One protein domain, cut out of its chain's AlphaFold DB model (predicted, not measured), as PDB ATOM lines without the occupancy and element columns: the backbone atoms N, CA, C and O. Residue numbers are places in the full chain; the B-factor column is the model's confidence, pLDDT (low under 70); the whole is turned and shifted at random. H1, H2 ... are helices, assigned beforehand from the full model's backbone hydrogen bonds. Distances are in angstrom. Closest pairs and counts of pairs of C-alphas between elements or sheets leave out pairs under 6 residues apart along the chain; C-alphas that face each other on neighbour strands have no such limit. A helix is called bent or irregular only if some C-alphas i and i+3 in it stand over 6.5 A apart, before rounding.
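What this domain is: This is residues 53 to 187 of the 202 residues of an uncharacterized protein of Chloroflexi bacterium (UniProt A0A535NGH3). The domain is a long helical hairpin, in which the long helix H2 folds back along the bent helix H1, with the shorter helix H4 packed on H2. The arm H1b, H2 and H4 form a loose bundle, up and down, each running against the one before it; the small helices H3, H5 and H6 sit toward one end, and residues 89 to 98, of which 96 to 98 belong to H2, stick out at the other. The printed part has 135 residues with six named helices, H1 to H6 in that order, and no named strand; its class is all helix. The whole is loose and elongated, with a radius of gyration of the C-alphas of 18.7 A and spans of 61 by 32 by 21 A.

How they stand to each other: H1, residues 53 to 85, was assigned as one helix by its hydrogen bonds but is bent: C-alphas 69 and 72 are 7.0 A apart. Its arms H1a, residues 53 to 69, and H1b, residues 72 to 85, stand at a steep tilt of 50 degrees. H1b and H2, residues 96 to 127, form a helical hairpin and touch at a shallow tilt of 13 degrees, opposite ways, their closest C-alphas being those of Gln 84 and Ala 103, 6.3 A apart. H1a and H2 only just touch, with 3 pairs of C-alphas within 8 A, the closest those of Val 66 and Met 121 at 7.4 A. H4, residues 139 to 155, is the hub, touching three helices. It touches H2 at a shallow tilt of 21 degrees, opposite ways, with the C-alphas of Leu 125 and Leu 139 closest at 6.7 A. H3, residues 129 to 134, and H4 touch only at the corner, and only just, with 3 pairs of C-alphas within 8 A; the closest are those of Lys 129 and Leu 139, 6.7 A apart. H4 and H5, residues 167 to 170, only just touch, with 3 pairs within 8 A, the closest C-alphas being those of Leu 145 and Val 169 at 6.3 A. H5 and H6, residues 175 to 181, are close but not clearly touching, with the C-alphas of Leu 170 and Arg 178 closest at 6.1 A; H4 and H6 are apart. In H1a, H1b, H2, H3 and H4 every O i to N i+4 pair is within hydrogen-bond range, in H6 2 of 3 are, and H5 is too short for such a pair.

Where its parts are: H1a begins at C-alpha 53, (-100.875, 364.877, -20.503), and is 24.6 A long; H1b is 20.2 A. H2 is 47.0 A and ends at C-alpha 127, (-84.611, 377.824, -10.120). H4 is 24.3 A. H6 ends at C-alpha 181, (-105.989, 379.276, -18.956).

The domain as a whole: The C-alphas farthest apart are those of Pro 53 and Ser 93, 61.8 A. The printed part has no cut; the link from H4 to H5 is long, with 11 residues. Mean pLDDT of the printed part is 84.1, with residues 87 to 94, 157 to 163 and 184 to 187 under 70.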
ATOM      1  N   PRO A  53    -100.711 365.313 -21.895       80.69
ATOM      2  CA  PRO A  53    -100.875 364.877 -20.503       80.69
ATOM      3  C   PRO A  53     -99.613 365.027 -19.646       80.69
ATOM      4  O   PRO A  53     -99.706 365.438 -18.492       80.69
ATOM      5  N   GLY A  54     -98.433 364.747 -20.214       83.50
ATOM      6  CA  GLY A  54     -97.153 364.958 -19.528       83.50
ATOM      7  C   GLY A  54     -96.910 366.437 -19.223       83.50
ATOM      8  O   GLY A  54     -96.581 366.793 -18.099       83.50
ATOM      9  N   ARG A  55     -97.200 367.321 -20.184       86.94
ATOM     10  CA  ARG A  55     -97.113 368.773 -19.988       86.94
ATOM     11  C   ARG A  55     -98.058 369.255 -18.885       86.94
ATOM     12  O   ARG A  55     -97.661 370.046 -18.038       86.94
ATOM     13  N   LEU A  56     -99.299 368.762 -18.861       85.19
ATOM     14  CA  LEU A  56    -100.263 369.075 -17.800       85.19
ATOM     15  C   LEU A  56     -99.787 368.603 -16.421       85.19
ATOM     16  O   LEU A  56     -99.994 369.311 -15.434       85.19
ATOM     17  N   TYR A  57     -99.149 367.432 -16.354       87.19
ATOM     18  CA  TYR A  57     -98.563 366.914 -15.123       87.19
ATOM     19  C   TYR A  57     -97.436 367.822 -14.621       87.19
ATOM     20  O   TYR A  57     -97.491 368.264 -13.476       87.19
ATOM     21  N   GLU A  58     -96.492 368.200 -15.478       88.56
ATOM     22  CA  GLU A  58     -95.395 369.111 -15.119       88.56
ATOM     23  C   GLU A  58     -95.906 370.490 -14.669       88.56
ATOM     24  O   GLU A  58     -95.508 371.002 -13.621       88.56
ATOM     25  N   ILE A  59     -96.886 371.065 -15.382       88.44
ATOM     26  CA  ILE A  59     -97.551 372.307 -14.951       88.44
ATOM     27  C   ILE A  59     -98.181 372.124 -13.561       88.44
ATOM     28  O   ILE A  59     -98.148 373.038 -12.736       88.44
ATOM     29  N   SER A  60     -98.759 370.953 -13.274       86.38
ATOM     30  CA  SER A  60     -99.349 370.669 -11.965       86.38
ATOM     31  C   SER A  60     -98.304 370.595 -10.850       86.38
ATOM     32  O   SER A  60     -98.583 371.087  -9.758       86.38
ATOM     33  N   GLN A  61     -97.107 370.069 -11.129       88.88
ATOM     34  CA  GLN A  61     -95.996 370.031 -10.173       88.88
ATOM     35  C   GLN A  61     -95.529 371.447  -9.826       88.88
ATOM     36  O   GLN A  61     -95.530 371.822  -8.656       88.88
ATOM     37  N   VAL A  62     -95.271 372.289 -10.836       90.50
ATOM     38  CA  VAL A  62     -94.901 373.700 -10.615       90.50
ATOM     39  C   VAL A  62     -95.978 374.434  -9.811       90.50
ATOM     40  O   VAL A  62     -95.675 375.187  -8.888       90.50
ATOM     41  N   ARG A  63     -97.263 374.190 -10.104       88.38
ATOM     42  CA  ARG A  63     -98.367 374.782  -9.332       88.38
ATOM     43  C   ARG A  63     -98.374 374.333  -7.870       88.38
ATOM     44  O   ARG A  63     -98.683 375.154  -7.013       88.38
ATOM     45  N   GLN A  64     -98.061 373.071  -7.582       87.50
ATOM     46  CA  GLN A  64     -97.991 372.564  -6.209       87.50
ATOM     47  C   GLN A  64     -96.856 373.226  -5.423       87.50
ATOM     48  O   GLN A  64     -97.085 373.641  -4.290       87.50
ATOM     49  N   GLU A  65     -95.682 373.408  -6.032       91.50
ATOM     50  CA  GLU A  65     -94.557 374.127  -5.415       91.50
ATOM     51  C   GLU A  65     -94.924 375.580  -5.098       91.50
ATOM     52  O   GLU A  65     -94.755 376.039  -3.967       91.50
ATOM     53  N   VAL A  66     -95.522 376.283  -6.066       90.44
ATOM     54  CA  VAL A  66     -96.019 377.657  -5.887       90.44
ATOM     55  C   VAL A  66     -97.053 377.723  -4.760       90.44
ATOM     56  O   VAL A  66     -96.996 378.627  -3.926       90.44
ATOM     57  N   SER A  67     -97.994 376.776  -4.697       86.31
ATOM     58  CA  SER A  67     -98.995 376.714  -3.624       86.31
ATOM     59  C   SER A  67     -98.371 376.445  -2.253       86.31
ATOM     60  O   SER A  67     -98.759 377.099  -1.285       86.31
ATOM     61  N   ALA A  68     -97.403 375.531  -2.168       86.81
ATOM     62  CA  ALA A  68     -96.694 375.221  -0.930       86.81
ATOM     63  C   ALA A  68     -95.913 376.437  -0.412       86.81
ATOM     64  O   ALA A  68     -96.003 376.755   0.773       86.81
ATOM     65  N   LEU A  69     -95.228 377.160  -1.307       92.56
ATOM     66  CA  LEU A  69     -94.530 378.399  -0.969       92.56
ATOM     67  C   LEU A  69     -95.504 379.499  -0.527       92.56
ATOM     68  O   LEU A  69     -95.234 380.210   0.431       92.56
ATOM     69  N   SER A  70     -96.649 379.637  -1.202       88.19
ATOM     70  CA  SER A  70     -97.597 380.734  -0.951       88.19
ATOM     71  C   SER A  70     -98.337 380.614   0.385       88.19
ATOM     72  O   SER A  70     -98.708 381.634   0.966       88.19
ATOM     73  N   GLY A  71     -98.575 379.392   0.874       86.06
ATOM     74  CA  GLY A  71     -99.419 379.121   2.046       86.06
ATOM     75  C   GLY A  71     -99.099 379.981   3.281       86.06
ATOM     76  O   GLY A  71     -99.994 380.681   3.764       86.06
ATOM     77  N   PRO A  72     -97.843 379.996   3.768       89.88
ATOM     78  CA  PRO A  72     -97.445 380.807   4.921       89.88
ATOM     79  C   PRO A  72     -97.663 382.319   4.737       89.88
ATOM     80  O   PRO A  72     -98.131 382.989   5.660       89.88
ATOM     81  N   TYR A  73     -97.385 382.869   3.548       91.62
ATOM     82  CA  TYR A  73     -97.567 384.302   3.274       91.62
ATOM     83  C   TYR A  73     -99.043 384.686   3.243       91.62
ATOM     84  O   TYR A  73     -99.430 385.691   3.838       91.62
ATOM     85  N   ILE A  74     -99.887 383.868   2.605       88.38
ATOM     86  CA  ILE A  74    -101.337 384.096   2.577       88.38
ATOM     87  C   ILE A  74    -101.906 384.088   3.997       88.38
ATOM     88  O   ILE A  74    -102.686 384.978   4.338       88.38
ATOM     89  N   GLN A  75    -101.470 383.155   4.847       87.06
ATOM     90  CA  GLN A  75    -101.880 383.108   6.249       87.06
ATOM     91  C   GLN A  75    -101.494 384.396   6.999       87.06
ATOM     92  O   GLN A  75    -102.354 385.040   7.604       87.06
ATOM     93  N   ARG A  76    -100.234 384.837   6.887       90.81
ATOM     94  CA  ARG A  76     -99.750 386.074   7.527       90.81
ATOM     95  C   ARG A  76    -100.499 387.316   7.032       90.81
ATOM     96  O   ARG A  76    -100.848 388.193   7.820       90.81
ATOM     97  N   LEU A  77    -100.797 387.393   5.735       90.06
ATOM     98  CA  LEU A  77    -101.589 388.486   5.166       90.06
ATOM     99  C   LEU A  77    -103.039 388.473   5.664       90.06
ATOM    100  O   LEU A  77    -103.603 389.536   5.922       90.06
ATOM    101  N   MET A  78    -103.652 387.297   5.825       86.31
ATOM    102  CA  MET A  78    -104.995 387.176   6.406       86.31
ATOM    103  C   MET A  78    -105.038 387.662   7.858       86.31
ATOM    104  O   MET A  78    -105.978 388.362   8.242       86.31
ATOM    105  N   GLU A  79    -104.022 387.337   8.655       88.69
ATOM    106  CA  GLU A  79    -103.894 387.800  10.041       88.69
ATOM    107  C   GLU A  79    -103.763 389.327  10.113       88.69
ATOM    108  O   GLU A  79    -104.511 389.977  10.848       88.69
ATOM    109  N   LEU A  80    -102.894 389.918   9.284       89.25
ATOM    110  CA  LEU A  80    -102.718 391.372   9.201       89.25
ATOM    111  C   LEU A  80    -103.999 392.090   8.766       89.25
ATOM    112  O   LEU A  80    -104.368 393.108   9.352       89.25
ATOM    113  N   LYS A  81    -104.723 391.544   7.787       84.94
ATOM    114  CA  LYS A  81    -106.022 392.083   7.360       84.94
ATOM    115  C   LYS A  81    -107.079 392.005   8.452       84.94
ATOM    116  O   LYS A  81    -107.829 392.956   8.648       84.94
ATOM    117  N   THR A  82    -107.123 390.899   9.190       84.44
ATOM    118  CA  THR A  82    -108.041 390.749  10.326       84.44
ATOM    119  C   THR A  82    -107.710 391.773  11.414       84.44
ATOM    120  O   THR A  82    -108.604 392.440  11.929       84.44
ATOM    121  N   ALA A  83    -106.422 391.985  11.701       84.00
ATOM    122  CA  ALA A  83    -105.961 393.010  12.633       84.00
ATOM    123  C   ALA A  83    -106.256 394.446  12.156       84.00
ATOM    124  O   ALA A  83    -106.444 395.332  12.989       84.00
ATOM    125  N   GLN A  84    -106.308 394.677  10.839       81.62
ATOM    126  CA  GLN A  84    -106.705 395.954  10.234       81.62
ATOM    127  C   GLN A  84    -108.208 396.229  10.395       81.62
ATOM    128  O   GLN A  84    -108.605 397.381  10.550       81.62
ATOM    129  N   GLN A  85    -109.031 395.179  10.344       76.44
ATOM    130  CA  GLN A  85    -110.494 395.252  10.434       76.44
ATOM    131  C   GLN A  85    -111.029 395.189  11.868       76.44
ATOM    132  O   GLN A  85    -112.179 395.562  12.099       76.44
ATOM    133  N   ALA A  86    -110.226 394.724  12.828       72.94
ATOM    134  CA  ALA A  86    -110.590 394.708  14.237       72.94
ATOM    135  C   ALA A  86    -110.851 396.144  14.728       72.94
ATOM    136  O   ALA A  86    -109.927 396.936  14.930       72.94
ATOM    137  N   ALA A  87    -112.131 396.487  14.892       57.84
ATOM    138  CA  ALA A  87    -112.545 397.757  15.467       57.84
ATOM    139  C   ALA A  87    -112.012 397.874  16.907       57.84
ATOM    140  O   ALA A  87    -111.995 396.870  17.624       57.84
ATOM    141  N   PRO A  88    -111.600 399.071  17.365       58.72
ATOM    142  CA  PRO A  88    -111.297 399.260  18.776       58.72
ATOM    143  C   PRO A  88    -112.553 398.940  19.594       58.72
ATOM    144  O   PRO A  88    -113.639 399.451  19.304       58.72
ATOM    145  N   GLU A  89    -112.412 398.050  20.580       51.84
ATOM    146  CA  GLU A  89    -113.512 397.662  21.459       51.84
ATOM    147  C   GLU A  89    -114.159 398.910  22.070       51.84
ATOM    148  O   GLU A  89    -113.480 399.839  22.522       51.84
ATOM    149  N   ARG A  90    -115.496 398.943  22.034       47.69
ATOM    150  CA  ARG A  90    -116.329 400.022  22.574       47.69
ATOM    151  C   ARG A  90    -116.035 400.184  24.069       47.69
ATOM    152  O   ARG A  90    -116.622 399.490  24.889       47.69
ATOM    153  N   GLY A  91    -115.129 401.097  24.412       50.41
ATOM    154  CA  GLY A  91    -114.782 401.393  25.805       50.41
ATOM    155  C   GLY A  91    -113.597 402.339  26.004       50.41
ATOM    156  O   GLY A  91    -113.525 402.988  27.041       50.41
ATOM    157  N   GLY A  92    -112.697 402.473  25.023       57.47
ATOM    158  CA  GLY A  92    -111.560 403.398  25.094       57.47
ATOM    159  C   GLY A  92    -111.660 404.525  24.070       57.47
ATOM    160  O   GLY A  92    -111.904 404.271  22.892       57.47
ATOM    161  N   SER A  93    -111.435 405.769  24.496       58.06
ATOM    162  CA  SER A  93    -111.266 406.923  23.608       58.06
ATOM    163  C   SER A  93    -109.950 406.800  22.829       58.06
ATOM    164  O   SER A  93    -108.956 407.441  23.166       58.06
ATOM    165  N   VAL A  94    -109.908 405.935  21.816       63.25
ATOM    166  CA  VAL A  94    -108.773 405.877  20.889       63.25
ATOM    167  C   VAL A  94    -108.826 407.136  20.029       63.25
ATOM    168  O   VAL A  94    -109.822 407.384  19.347       63.25
ATOM    169  N   SER A  95    -107.770 407.949  20.078       74.44
ATOM    170  CA  SER A  95    -107.656 409.127  19.222       74.44
ATOM    171  C   SER A  95    -107.673 408.703  17.753       74.44
ATOM    172  O   SER A  95    -107.074 407.693  17.375       74.44
ATOM    173  N   VAL A  96    -108.306 409.506  16.895       75.00
ATOM    174  CA  VAL A  96    -108.272 409.319  15.433       75.00
ATOM    175  C   VAL A  96    -106.824 409.207  14.928       75.00
ATOM    176  O   VAL A  96    -106.545 408.424  14.020       75.00
ATOM    177  N   ALA A  97    -105.887 409.920  15.564       79.88
ATOM    178  CA  ALA A  97    -104.465 409.858  15.240       79.88
ATOM    179  C   ALA A  97    -103.850 408.472  15.517       79.88
ATOM    180  O   ALA A  97    -103.118 407.953  14.675       79.88
ATOM    181  N   ASP A  98    -104.194 407.841  16.643       80.19
ATOM    182  CA  ASP A  98    -103.676 406.521  17.028       80.19
ATOM    183  C   ASP A  98    -104.238 405.420  16.123       80.19
ATOM    184  O   ASP A  98    -103.509 404.531  15.674       80.19
ATOM    185  N   ALA A  99    -105.528 405.514  15.781       79.31
ATOM    186  CA  ALA A  99    -106.168 404.608  14.832       79.31
ATOM    187  C   ALA A  99    -105.522 404.706  13.439       79.31
ATOM    188  O   ALA A  99    -105.223 403.687  12.809       79.31
ATOM    189  N   GLN A 100    -105.237 405.925  12.974       82.81
ATOM    190  CA  GLN A 100    -104.601 406.136  11.678       82.81
ATOM    191  C   GLN A 100    -103.132 405.699  11.663       82.81
ATOM    192  O   GLN A 100    -102.679 405.117  10.674       82.81
ATOM    193  N   GLN A 101    -102.393 405.912  12.753       86.06
ATOM    194  CA  GLN A 101    -101.018 405.432  12.883       86.06
ATOM    195  C   GLN A 101    -100.955 403.900  12.875       86.06
ATOM    196  O   GLN A 101    -100.122 403.321  12.175       86.06
ATOM    197  N   ARG A 102    -101.880 403.231  13.574       84.44
ATOM    198  CA  ARG A 102    -102.004 401.768  13.555       84.44
ATOM    199  C   ARG A 102    -102.329 401.240  12.158       84.44
ATOM    200  O   ARG A 102    -101.690 400.294  11.703       84.44
ATOM    201  N   ALA A 103    -103.264 401.871  11.449       84.88
ATOM    202  CA  ALA A 103    -103.608 401.486  10.080       84.88
ATOM    203  C   ALA A 103    -102.412 401.621   9.117       84.88
ATOM    204  O   ALA A 103    -102.188 400.743   8.280       84.88
ATOM    205  N   ARG A 104    -101.607 402.685   9.258       88.81
ATOM    206  CA  ARG A 104    -100.367 402.872   8.483       88.81
ATOM    207  C   ARG A 104     -99.323 401.806   8.804       88.81
ATOM    208  O   ARG A 104     -98.736 401.253   7.879       88.81
ATOM    209  N   ALA A 105     -99.128 401.485  10.083       91.31
ATOM    210  CA  ALA A 105     -98.192 400.446  10.505       91.31
ATOM    211  C   ALA A 105     -98.569 399.068   9.933       91.31
ATOM    212  O   ALA A 105     -97.715 398.391   9.364       91.31
ATOM    213  N   ILE A 106     -99.852 398.690   9.996       90.38
ATOM    214  CA  ILE A 106    -100.343 397.432   9.408       90.38
ATOM    215  C   ILE A 106    -100.169 397.435   7.884       90.38
ATOM    216  O   ILE A 106     -99.725 396.443   7.314       90.38
ATOM    217  N   SER A 107    -100.449 398.558   7.215       90.94
ATOM    218  CA  SER A 107    -100.251 398.673   5.762       90.94
ATOM    219  C   SER A 107     -98.778 398.497   5.371       90.94
ATOM    220  O   SER A 107     -98.475 397.833   4.384       90.94
ATOM    221  N   HIS A 108     -97.849 399.037   6.164       94.00
ATOM    222  CA  HIS A 108     -96.416 398.837   5.948       94.00
ATOM    223  C   HIS A 108     -96.001 397.371   6.145       94.00
ATOM    224  O   HIS A 108     -95.241 396.840   5.340       94.00
ATOM    225  N   GLN A 109     -96.547 396.693   7.161       95.00
ATOM    226  CA  GLN A 109     -96.319 395.261   7.376       95.00
ATOM    227  C   GLN A 109     -96.846 394.411   6.216       95.00
ATOM    228  O   GLN A 109     -96.151 393.504   5.774       95.00
ATOM    229  N   ILE A 110     -98.038 394.720   5.695       93.44
ATOM    230  CA  ILE A 110     -98.601 394.043   4.518       93.44
ATOM    231  C   ILE A 110     -97.649 394.166   3.327       93.44
ATOM    232  O   ILE A 110     -97.327 393.155   2.711       93.44
ATOM    233  N   ASN A 111     -97.157 395.375   3.039       94.75
ATOM    234  CA  ASN A 111     -96.213 395.589   1.941       94.75
ATOM    235  C   ASN A 111     -94.919 394.787   2.134       94.75
ATOM    236  O   ASN A 111     -94.479 394.131   1.198       94.75
ATOM    237  N   GLY A 112     -94.371 394.754   3.354       97.00
ATOM    238  CA  GLY A 112     -93.188 393.943   3.660       97.00
ATOM    239  C   GLY A 112     -93.401 392.449   3.389       97.00
ATOM    240  O   GLY A 112     -92.561 391.811   2.766       97.00
ATOM    241  N   VAL A 113     -94.559 391.898   3.772       96.69
ATOM    242  CA  VAL A 113     -94.897 390.489   3.495       96.69
ATOM    243  C   VAL A 113     -95.044 390.222   1.996       96.69
ATOM    244  O   VAL A 113     -94.637 389.163   1.523       96.69
ATOM    245  N   VAL A 114     -95.617 391.162   1.239       96.19
ATOM    246  CA  VAL A 114     -95.724 391.047  -0.223       96.19
ATOM    247  C   VAL A 114     -94.344 391.063  -0.879       96.19
ATOM    248  O   VAL A 114     -94.106 390.282  -1.798       96.19
ATOM    249  N   ASP A 115     -93.433 391.918  -0.419       97.69
ATOM    250  CA  ASP A 115     -92.083 392.017  -0.978       97.69
ATOM    251  C   ASP A 115     -91.244 390.763  -0.672       97.69
ATOM    252  O   ASP A 115     -90.575 390.241  -1.571       97.69
ATOM    253  N   GLU A 116     -91.339 390.226   0.551       97.88
ATOM    254  CA  GLU A 116     -90.765 388.922   0.926       97.88
ATOM    255  C   GLU A 116     -91.310 387.812   0.008       97.88
ATOM    256  O   GLU A 116     -90.547 387.125  -0.671       97.88
ATOM    257  N   PHE A 117     -92.640 387.712  -0.113       97.31
ATOM    258  CA  PHE A 117     -93.305 386.729  -0.972       97.31
ATOM    259  C   PHE A 117     -92.847 386.808  -2.435       97.31
ATOM    260  O   PHE A 117     -92.547 385.787  -3.054       97.31
ATOM    261  N   MET A 118     -92.791 388.014  -3.006       97.94
ATOM    262  CA  MET A 118     -92.381 388.203  -4.399       97.94
ATOM    263  C   MET A 118     -90.904 387.861  -4.617       97.94
ATOM    264  O   MET A 118     -90.561 387.359  -5.690       97.94
ATOM    265  N   THR A 119     -90.049 388.095  -3.619       98.31
ATOM    266  CA  THR A 119     -88.627 387.726  -3.662       98.31
ATOM    267  C   THR A 119     -88.462 386.211  -3.696       98.31
ATOM    268  O   THR A 119     -87.806 385.681  -4.595       98.31
ATOM    269  N   ASP A 120     -89.125 385.502  -2.784       98.12
ATOM    270  CA  ASP A 120     -89.026 384.043  -2.701       98.12
ATOM    271  C   ASP A 120     -89.668 383.362  -3.915       98.12
ATOM    272  O   ASP A 120     -89.146 382.379  -4.443       98.12
ATOM    273  N   MET A 121     -90.761 383.929  -4.434       97.44
ATOM    274  CA  MET A 121     -91.380 383.445  -5.665       97.44
ATOM    275  C   MET A 121     -90.484 383.653  -6.889       97.44
ATOM    276  O   MET A 121     -90.399 382.778  -7.752       97.44
ATOM    277  N   ALA A 122     -89.804 384.800  -6.978       97.88
ATOM    278  CA  ALA A 122     -88.824 385.045  -8.030       97.88
ATOM    279  C   ALA A 122     -87.683 384.031  -7.969       97.88
ATOM    280  O   ALA A 122     -87.306 383.498  -9.012       97.88
ATOM    281  N   HIS A 123     -87.195 383.710  -6.770       98.19
ATOM    282  CA  HIS A 123     -86.175 382.685  -6.582       98.19
ATOM    283  C   HIS A 123     -86.659 381.305  -7.049       98.19
ATOM    284  O   HIS A 123     -86.033 380.710  -7.926       98.19
ATOM    285  N   LEU A 124     -87.815 380.840  -6.557       97.38
ATOM    286  CA  LEU A 124     -88.394 379.546  -6.936       97.38
ATOM    287  C   LEU A 124     -88.571 379.421  -8.457       97.38
ATOM    288  O   LEU A 124     -88.148 378.441  -9.074       97.38
ATOM    289  N   LEU A 125     -89.189 380.419  -9.096       97.25
ATOM    290  CA  LEU A 125     -89.432 380.365 -10.537       97.25
ATOM    291  C   LEU A 125     -88.137 380.491 -11.352       97.25
ATOM    292  O   LEU A 125     -88.049 379.927 -12.445       97.25
ATOM    293  N   GLN A 126     -87.124 381.185 -10.833       97.56
ATOM    294  CA  GLN A 126     -85.804 381.255 -11.453       97.56
ATOM    295  C   GLN A 126     -85.075 379.904 -11.381       97.56
ATOM    296  O   GLN A 126     -84.502 379.480 -12.384       97.56
ATOM    297  N   GLU A 127     -85.141 379.192 -10.252       97.56
ATOM    298  CA  GLU A 127     -84.611 377.824 -10.120       97.56
ATOM    299  C   GLU A 127     -85.314 376.849 -11.071       97.56
ATOM    300  O   GLU A 127     -84.690 375.964 -11.660       97.56
ATOM    301  N   ARG A 128     -86.620 377.045 -11.285       95.81
ATOM    302  CA  ARG A 128     -87.434 376.258 -12.220       95.81
ATOM    303  C   ARG A 128     -87.409 376.772 -13.657       95.81
ATOM    304  O   ARG A 128     -88.145 376.241 -14.490       95.81
ATOM    305  N   LYS A 129     -86.549 377.738 -14.002       95.00
ATOM    306  CA  LYS A 129     -86.550 378.381 -15.326       95.00
ATOM    307  C   LYS A 129     -86.495 377.386 -16.489       95.00
ATOM    308  O   LYS A 129     -87.257 377.535 -17.438       95.00
ATOM    309  N   ALA A 130     -85.640 376.366 -16.414       95.25
ATOM    310  CA  ALA A 130     -85.521 375.376 -17.487       95.25
ATOM    311  C   ALA A 130     -86.826 374.592 -17.712       95.25
ATOM    312  O   ALA A 130     -87.210 374.349 -18.854       95.25
ATOM    313  N   VAL A 131     -87.530 374.242 -16.631       94.75
ATOM    314  CA  VAL A 131     -88.839 373.574 -16.691       94.75
ATOM    315  C   VAL A 131     -89.882 374.531 -17.264       94.75
ATOM    316  O   VAL A 131     -90.614 374.175 -18.178       94.75
ATOM    317  N   LEU A 132     -89.914 375.778 -16.791       94.88
ATOM    318  CA  LEU A 132     -90.826 376.802 -17.298       94.88
ATOM    319  C   LEU A 132     -90.654 377.049 -18.805       94.88
ATOM    320  O   LEU A 132     -91.649 377.110 -19.528       94.88
ATOM    321  N   ASP A 133     -89.412 377.130 -19.286       94.19
ATOM    322  CA  ASP A 133     -89.107 377.310 -20.707       94.19
ATOM    323  C   ASP A 133     -89.617 376.118 -21.540       94.19
ATOM    324  O   ASP A 133     -90.269 376.327 -22.562       94.19
ATOM    325  N   GLN A 134     -89.413 374.876 -21.077       93.06
ATOM    326  CA  GLN A 134     -89.946 373.667 -21.732       93.06
ATOM    327  C   GLN A 134     -91.478 373.639 -21.769       93.06
ATOM    328  O   GLN A 134     -92.076 373.110 -22.704       93.06
ATOM    329  N   LEU A 135     -92.127 374.221 -20.759       91.81
ATOM    330  CA  LEU A 135     -93.581 374.323 -20.678       91.81
ATOM    331  C   LEU A 135     -94.142 375.538 -21.425       91.81
ATOM    332  O   LEU A 135     -95.360 375.716 -21.427       91.81
ATOM    333  N   HIS A 136     -93.297 376.356 -22.061       92.50
ATOM    334  CA  HIS A 136     -93.657 377.634 -22.683       92.50
ATOM    335  C   HIS A 136     -94.335 378.613 -21.710       92.50
ATOM    336  O   HIS A 136     -95.237 379.358 -22.089       92.50
ATOM    337  N   LEU A 137     -93.914 378.608 -20.445       93.31
ATOM    338  CA  LEU A 137     -94.379 379.513 -19.398       93.31
ATOM    339  C   LEU A 137     -93.313 380.592 -19.161       93.31
ATOM    340  O   LEU A 137     -92.394 380.370 -18.376       93.31
ATOM    341  N   PRO A 138     -93.384 381.770 -19.807       94.25
ATOM    342  CA  PRO A 138     -92.329 382.762 -19.672       94.25
ATOM    343  C   PRO A 138     -92.235 383.242 -18.221       94.25
ATOM    344  O   PRO A 138     -93.217 383.738 -17.668       94.25
ATOM    345  N   LEU A 139     -91.041 383.159 -17.626       94.62
ATOM    346  CA  LEU A 139     -90.781 383.557 -16.234       94.62
ATOM    347  C   LEU A 139     -91.380 384.932 -15.895       94.62
ATOM    348  O   LEU A 139     -92.061 385.093 -14.883       94.62
ATOM    349  N   ARG A 140     -91.179 385.914 -16.781       93.94
ATOM    350  CA  ARG A 140     -91.713 387.271 -16.620       93.94
ATOM    351  C   ARG A 140     -93.244 387.290 -16.548       93.94
ATOM    352  O   ARG A 140     -93.789 387.975 -15.689       93.94
ATOM    353  N   ALA A 141     -93.921 386.539 -17.417       93.81
ATOM    354  CA  ALA A 141     -95.380 386.461 -17.435       93.81
ATOM    355  C   ALA A 141     -95.916 385.793 -16.158       93.81
ATOM    356  O   ALA A 141     -96.876 386.281 -15.567       93.81
ATOM    357  N   CYS A 142     -95.249 384.736 -15.677       94.44
ATOM    358  CA  CYS A 142     -95.581 384.083 -14.411       94.44
ATOM    359  C   CYS A 142     -95.445 385.039 -13.217       94.44
ATOM    360  O   CYS A 142     -96.365 385.144 -12.410       94.44
ATOM    361  N   LEU A 143     -94.339 385.784 -13.123       95.56
ATOM    362  CA  LEU A 143     -94.132 386.749 -12.038       95.56
ATOM    363  C   LEU A 143     -95.138 387.901 -12.080       95.56
ATOM    364  O   LEU A 143     -95.653 388.298 -11.037       95.56
ATOM    365  N   GLN A 144     -95.465 388.410 -13.271       94.56
ATOM    366  CA  GLN A 144     -96.500 389.437 -13.419       94.56
ATOM    367  C   GLN A 144     -97.882 388.913 -13.016       94.56
ATOM    368  O   GLN A 144     -98.610 389.612 -12.311       94.56
ATOM    369  N   LEU A 145     -98.222 387.672 -13.382       92.38
ATOM    370  CA  LEU A 145     -99.467 387.042 -12.951       92.38
ATOM    371  C   LEU A 145     -99.560 386.952 -11.425       92.38
ATOM    372  O   LEU A 145    -100.592 387.286 -10.845       92.38
ATOM    373  N   ILE A 146     -98.479 386.517 -10.777       93.00
ATOM    374  CA  ILE A 146     -98.429 386.376  -9.320       93.00
ATOM    375  C   ILE A 146     -98.520 387.741  -8.638       93.00
ATOM    376  O   ILE A 146     -99.260 387.876  -7.665       93.00
ATOM    377  N   ARG A 147     -97.843 388.764  -9.176       94.00
ATOM    378  CA  ARG A 147     -97.903 390.124  -8.634       94.00
ATOM    379  C   ARG A 147     -99.329 390.671  -8.627       94.00
ATOM    380  O   ARG A 147     -99.795 391.161  -7.606       94.00
ATOM    381  N   ILE A 148    -100.053 390.524  -9.733       91.06
ATOM    382  CA  ILE A 148    -101.453 390.960  -9.808       91.06
ATOM    383  C   ILE A 148    -102.322 390.134  -8.858       91.06
ATOM    384  O   ILE A 148    -103.191 390.690  -8.190       91.06
ATOM    385  N   ALA A 149    -102.095 388.819  -8.770       88.81
ATOM    386  CA  ALA A 149    -102.851 387.963  -7.863       88.81
ATOM    387  C   ALA A 149    -102.692 388.405  -6.402       88.81
ATOM    388  O   ALA A 149    -103.694 388.520  -5.697       88.81
ATOM    389  N   ILE A 150    -101.467 388.708  -5.961       89.56
ATOM    390  CA  ILE A 150    -101.217 389.142  -4.585       89.56
ATOM    391  C   ILE A 150    -101.675 390.582  -4.331       89.56
ATOM    392  O   ILE A 150    -102.282 390.840  -3.296       89.56
ATOM    393  N   ASP A 151    -101.484 391.502  -5.282       89.81
ATOM    394  CA  ASP A 151    -101.964 392.884  -5.157       89.81
ATOM    395  C   ASP A 151    -103.496 392.915  -5.066       89.81
ATOM    396  O   ASP A 151    -104.065 393.569  -4.187       89.81
ATOM    397  N   ARG A 152    -104.184 392.143  -5.919       86.50
ATOM    398  CA  ARG A 152    -105.643 392.012  -5.869       86.50
ATOM    399  C   ARG A 152    -106.083 391.319  -4.592       86.50
ATOM    400  O   ARG A 152    -107.040 391.783  -3.981       86.50
ATOM    401  N   PHE A 153    -105.379 390.267  -4.164       84.50
ATOM    402  CA  PHE A 153    -105.642 389.642  -2.875       84.50
ATOM    403  C   PHE A 153    -105.585 390.699  -1.784       84.50
ATOM    404  O   PHE A 153    -106.570 390.827  -1.082       84.50
ATOM    405  N   VAL A 154    -104.520 391.501  -1.678       86.06
ATOM    406  CA  VAL A 154    -104.366 392.564  -0.669       86.06
ATOM    407  C   VAL A 154    -105.490 393.599  -0.732       86.06
ATOM    408  O   VAL A 154    -106.058 393.918   0.312       86.06
ATOM    409  N   GLN A 155    -105.853 394.067  -1.928       83.62
ATOM    410  CA  GLN A 155    -106.900 395.076  -2.129       83.62
ATOM    411  C   GLN A 155    -108.318 394.550  -1.863       83.62
ATOM    412  O   GLN A 155    -109.183 395.303  -1.417       83.62
ATOM    413  N   GLN A 156    -108.580 393.273  -2.143       74.19
ATOM    414  CA  GLN A 156    -109.891 392.665  -1.935       74.19
ATOM    415  C   GLN A 156    -110.140 392.345  -0.453       74.19
ATOM    416  O   GLN A 156    -109.230 392.018   0.313       74.19
ATOM    417  N   GLY A 157    -111.408 392.440  -0.037       62.38
ATOM    418  CA  GLY A 157    -111.864 391.993   1.282       62.38
ATOM    419  C   GLY A 157    -111.782 390.470   1.456       62.38
ATOM    420  O   GLY A 157    -111.153 389.767   0.673       62.38
ATOM    421  N   LEU A 158    -112.438 389.929   2.484       57.28
ATOM    422  CA  LEU A 158    -112.439 388.483   2.774       57.28
ATOM    423  C   LEU A 158    -113.326 387.641   1.829       57.28
ATOM    424  O   LEU A 158    -113.473 386.442   2.062       57.28
ATOM    425  N   THR A 159    -113.926 388.250   0.805       55.53
ATOM    426  CA  THR A 159    -114.821 387.595  -0.158       55.53
ATOM    427  C   THR A 159    -114.042 386.674  -1.099       55.53
ATOM    428  O   THR A 159    -112.946 387.031  -1.532       55.53
ATOM    429  N   GLU A 160    -114.606 385.511  -1.445       52.66
ATOM    430  CA  GLU A 160    -114.028 384.624  -2.464       52.66
ATOM    431  C   GLU A 160    -113.946 385.349  -3.817       52.66
ATOM    432  O   GLU A 160    -114.965 385.837  -4.315       52.66
ATOM    433  N   PRO A 161    -112.754 385.458  -4.426       52.25
ATOM    434  CA  PRO A 161    -112.641 386.044  -5.743       52.25
ATOM    435  C   PRO A 161    -113.021 385.022  -6.811       52.25
ATOM    436  O   PRO A 161    -112.433 383.944  -6.902       52.25
ATOM    437  N   GLU A 162    -113.913 385.423  -7.713       57.34
ATOM    438  CA  GLU A 162    -113.916 384.891  -9.071       57.34
ATOM    439  C   GLU A 162    -112.618 385.377  -9.744       57.34
ATOM    440  O   GLU A 162    -112.487 386.527 -10.179       57.34
ATOM    441  N   TRP A 163    -111.575 384.542  -9.674       64.81
ATOM    442  CA  TRP A 163    -110.256 384.854 -10.216       64.81
ATOM    443  C   TRP A 163    -110.073 384.221 -11.594       64.81
ATOM    444  O   TRP A 163    -109.678 383.058 -11.736       64.81
ATOM    445  N   GLU A 164    -110.273 385.040 -12.619       75.19
ATOM    446  CA  GLU A 164    -109.756 384.781 -13.955       75.19
ATOM    447  C   GLU A 164    -108.400 385.458 -14.166       75.19
ATOM    448  O   GLU A 164    -108.099 386.495 -13.573       75.19
ATOM    449  N   VAL A 165    -107.578 384.875 -15.044       80.44
ATOM    450  CA  VAL A 165    -106.329 385.513 -15.478       80.44
ATOM    451  C   VAL A 165    -106.683 386.762 -16.298       80.44
ATOM    452  O   VAL A 165    -107.422 386.624 -17.282       80.44
ATOM    453  N   PRO A 166    -106.175 387.957 -15.936       84.38
ATOM    454  CA  PRO A 166    -106.437 389.182 -16.687       84.38
ATOM    455  C   PRO A 166    -105.927 389.115 -18.129       84.38
ATOM    456  O   PRO A 166    -104.867 388.541 -18.394       84.38
ATOM    457  N   ASP A 167    -106.652 389.753 -19.053       83.56
ATOM    458  CA  ASP A 167    -106.312 389.771 -20.484       83.56
ATOM    459  C   ASP A 167    -104.910 390.329 -20.742       83.56
ATOM    460  O   ASP A 167    -104.134 389.735 -21.486       83.56
ATOM    461  N   GLU A 168    -104.556 391.420 -20.062       84.25
ATOM    462  CA  GLU A 168    -103.235 392.050 -20.137       84.25
ATOM    463  C   GLU A 168    -102.091 391.061 -19.872       84.25
ATOM    464  O   GLU A 168    -101.085 391.086 -20.576       84.25
ATOM    465  N   VAL A 169    -102.268 390.117 -18.945       86.31
ATOM    466  CA  VAL A 169    -101.260 389.092 -18.655       86.31
ATOM    467  C   VAL A 169    -101.352 387.911 -19.607       86.31
ATOM    468  O   VAL A 169    -100.322 387.369 -20.003       86.31
ATOM    469  N   LEU A 170    -102.558 387.524 -20.033       86.31
ATOM    470  CA  LEU A 170    -102.728 386.464 -21.031       86.31
ATOM    471  C   LEU A 170    -101.998 386.782 -22.338       86.31
ATOM    472  O   LEU A 170    -101.446 385.870 -22.954       86.31
ATOM    473  N   THR A 171    -101.929 388.057 -22.736       88.06
ATOM    474  CA  THR A 171    -101.184 388.462 -23.939       88.06
ATOM    475  C   THR A 171     -99.684 388.161 -23.863       88.06
ATOM    476  O   THR A 171     -99.049 387.986 -24.901       88.06
ATOM    477  N   LEU A 172     -99.123 388.020 -22.661       89.38
ATOM    478  CA  LEU A 172     -97.707 387.710 -22.448       89.38
ATOM    479  C   LEU A 172     -97.389 386.219 -22.589       89.38
ATOM    480  O   LEU A 172     -96.223 385.850 -22.724       89.38
ATOM    481  N   PHE A 173     -98.411 385.366 -22.536       89.69
ATOM    482  CA  PHE A 173     -98.267 383.936 -22.761       89.69
ATOM    483  C   PHE A 173     -98.422 383.603 -24.251       89.69
ATOM    484  O   PHE A 173     -99.204 384.267 -24.940       89.69
ATOM    485  N   PRO A 174     -97.729 382.568 -24.756       87.19
ATOM    486  CA  PRO A 174     -97.973 382.044 -26.097       87.19
ATOM    487  C   PRO A 174     -99.373 381.407 -26.218       87.19
ATOM    488  O   PRO A 174    -100.002 381.058 -25.214       87.19
ATOM    489  N   ASP A 175     -99.879 381.263 -27.447       81.38
ATOM    490  CA  ASP A 175    -101.272 380.856 -27.713       81.38
ATOM    491  C   ASP A 175    -101.643 379.481 -27.142       81.38
ATOM    492  O   ASP A 175    -102.756 379.280 -26.649       81.38
ATOM    493  N   ASP A 176    -100.694 378.547 -27.136       80.31
ATOM    494  CA  ASP A 176    -100.885 377.215 -26.571       80.31
ATOM    495  C   ASP A 176    -101.154 377.272 -25.056       80.31
ATOM    496  O   ASP A 176    -102.046 376.581 -24.560       80.31
ATOM    497  N   ILE A 177    -100.486 378.166 -24.324       85.69
ATOM    498  CA  ILE A 177    -100.737 378.411 -22.898       85.69
ATOM    499  C   ILE A 177    -101.995 379.247 -22.658       85.69
ATOM    500  O   ILE A 177    -102.706 379.019 -21.675       85.69
ATOM    501  N   ARG A 178    -102.343 380.184 -23.545       84.94
ATOM    502  CA  ARG A 178    -103.617 380.918 -23.423       84.94
ATOM    503  C   ARG A 178    -104.807 379.953 -23.422       84.94
ATOM    504  O   ARG A 178    -105.726 380.122 -22.619       84.94
ATOM    505  N   SER A 179    -104.747 378.905 -24.248       79.06
ATOM    506  CA  SER A 179    -105.773 377.854 -24.309       79.06
ATOM    507  C   SER A 179    -105.878 377.025 -23.017       79.06
ATOM    508  O   SER A 179    -106.969 376.585 -22.650       79.06
ATOM    509  N   TYR A 180    -104.771 376.867 -22.281       82.38
ATOM    510  CA  TYR A 180    -104.756 376.232 -20.961       82.38
ATOM    511  C   TYR A 180    -105.494 377.076 -19.912       82.38
ATOM    512  O   TYR A 180    -106.272 376.542 -19.122       82.38
ATOM    513  N   PHE A 181    -105.297 378.398 -19.904       82.00
ATOM    514  CA  PHE A 181    -105.989 379.276 -18.956       82.00
ATOM    515  C   PHE A 181    -107.467 379.486 -19.299       82.00
ATOM    516  O   PHE A 181    -108.276 379.622 -18.380       82.00
ATOM    517  N   ARG A 182    -107.817 379.504 -20.592       80.19
ATOM    518  CA  ARG A 182    -109.184 379.720 -21.090       80.19
ATOM    519  C   ARG A 182    -109.588 378.664 -22.128       80.19
ATOM    520  O   ARG A 182    -109.660 378.971 -23.320       80.19
ATOM    521  N   PRO A 183    -109.911 377.434 -21.693       73.06
ATOM    522  CA  PRO A 183    -110.276 376.354 -22.607       73.06
ATOM    523  C   PRO A 183    -111.595 376.612 -23.344       73.06
ATOM    524  O   PRO A 183    -111.753 376.168 -24.477       73.06
ATOM    525  N   SER A 184    -112.519 377.383 -22.765       60.22
ATOM    526  CA  SER A 184    -113.837 377.686 -23.344       60.22
ATOM    527  C   SER A 184    -113.749 378.390 -24.704       60.22
ATOM    528  O   SER A 184    -114.562 378.123 -25.577       60.22
ATOM    529  N   ARG A 185    -112.726 379.231 -24.918       54.84
ATOM    530  CA  ARG A 185    -112.479 379.910 -26.207       54.84
ATOM    531  C   ARG A 185    -111.789 379.015 -27.242       54.84
ATOM    532  O   ARG A 185    -111.823 379.326 -28.425       54.84
ATOM    533  N   ALA A 186    -111.162 377.921 -26.809       48.94
ATOM    534  CA  ALA A 186    -110.544 376.930 -27.693       48.94
ATOM    535  C   ALA A 186    -111.531 375.827 -28.123       48.94
ATOM    536  O   ALA A 186    -111.293 375.141 -29.113       48.94
ATOM    537  N   ILE A 187    -112.631 375.657 -27.376       47.22
ATOM    538  CA  ILE A 187    -113.680 374.647 -27.595       47.22
ATOM    539  C   ILE A 187    -114.968 375.293 -28.144       47.22
ATOM    540  O   ILE A 187    -116.002 374.640 -28.204       47.22
TER     541      ILE A 187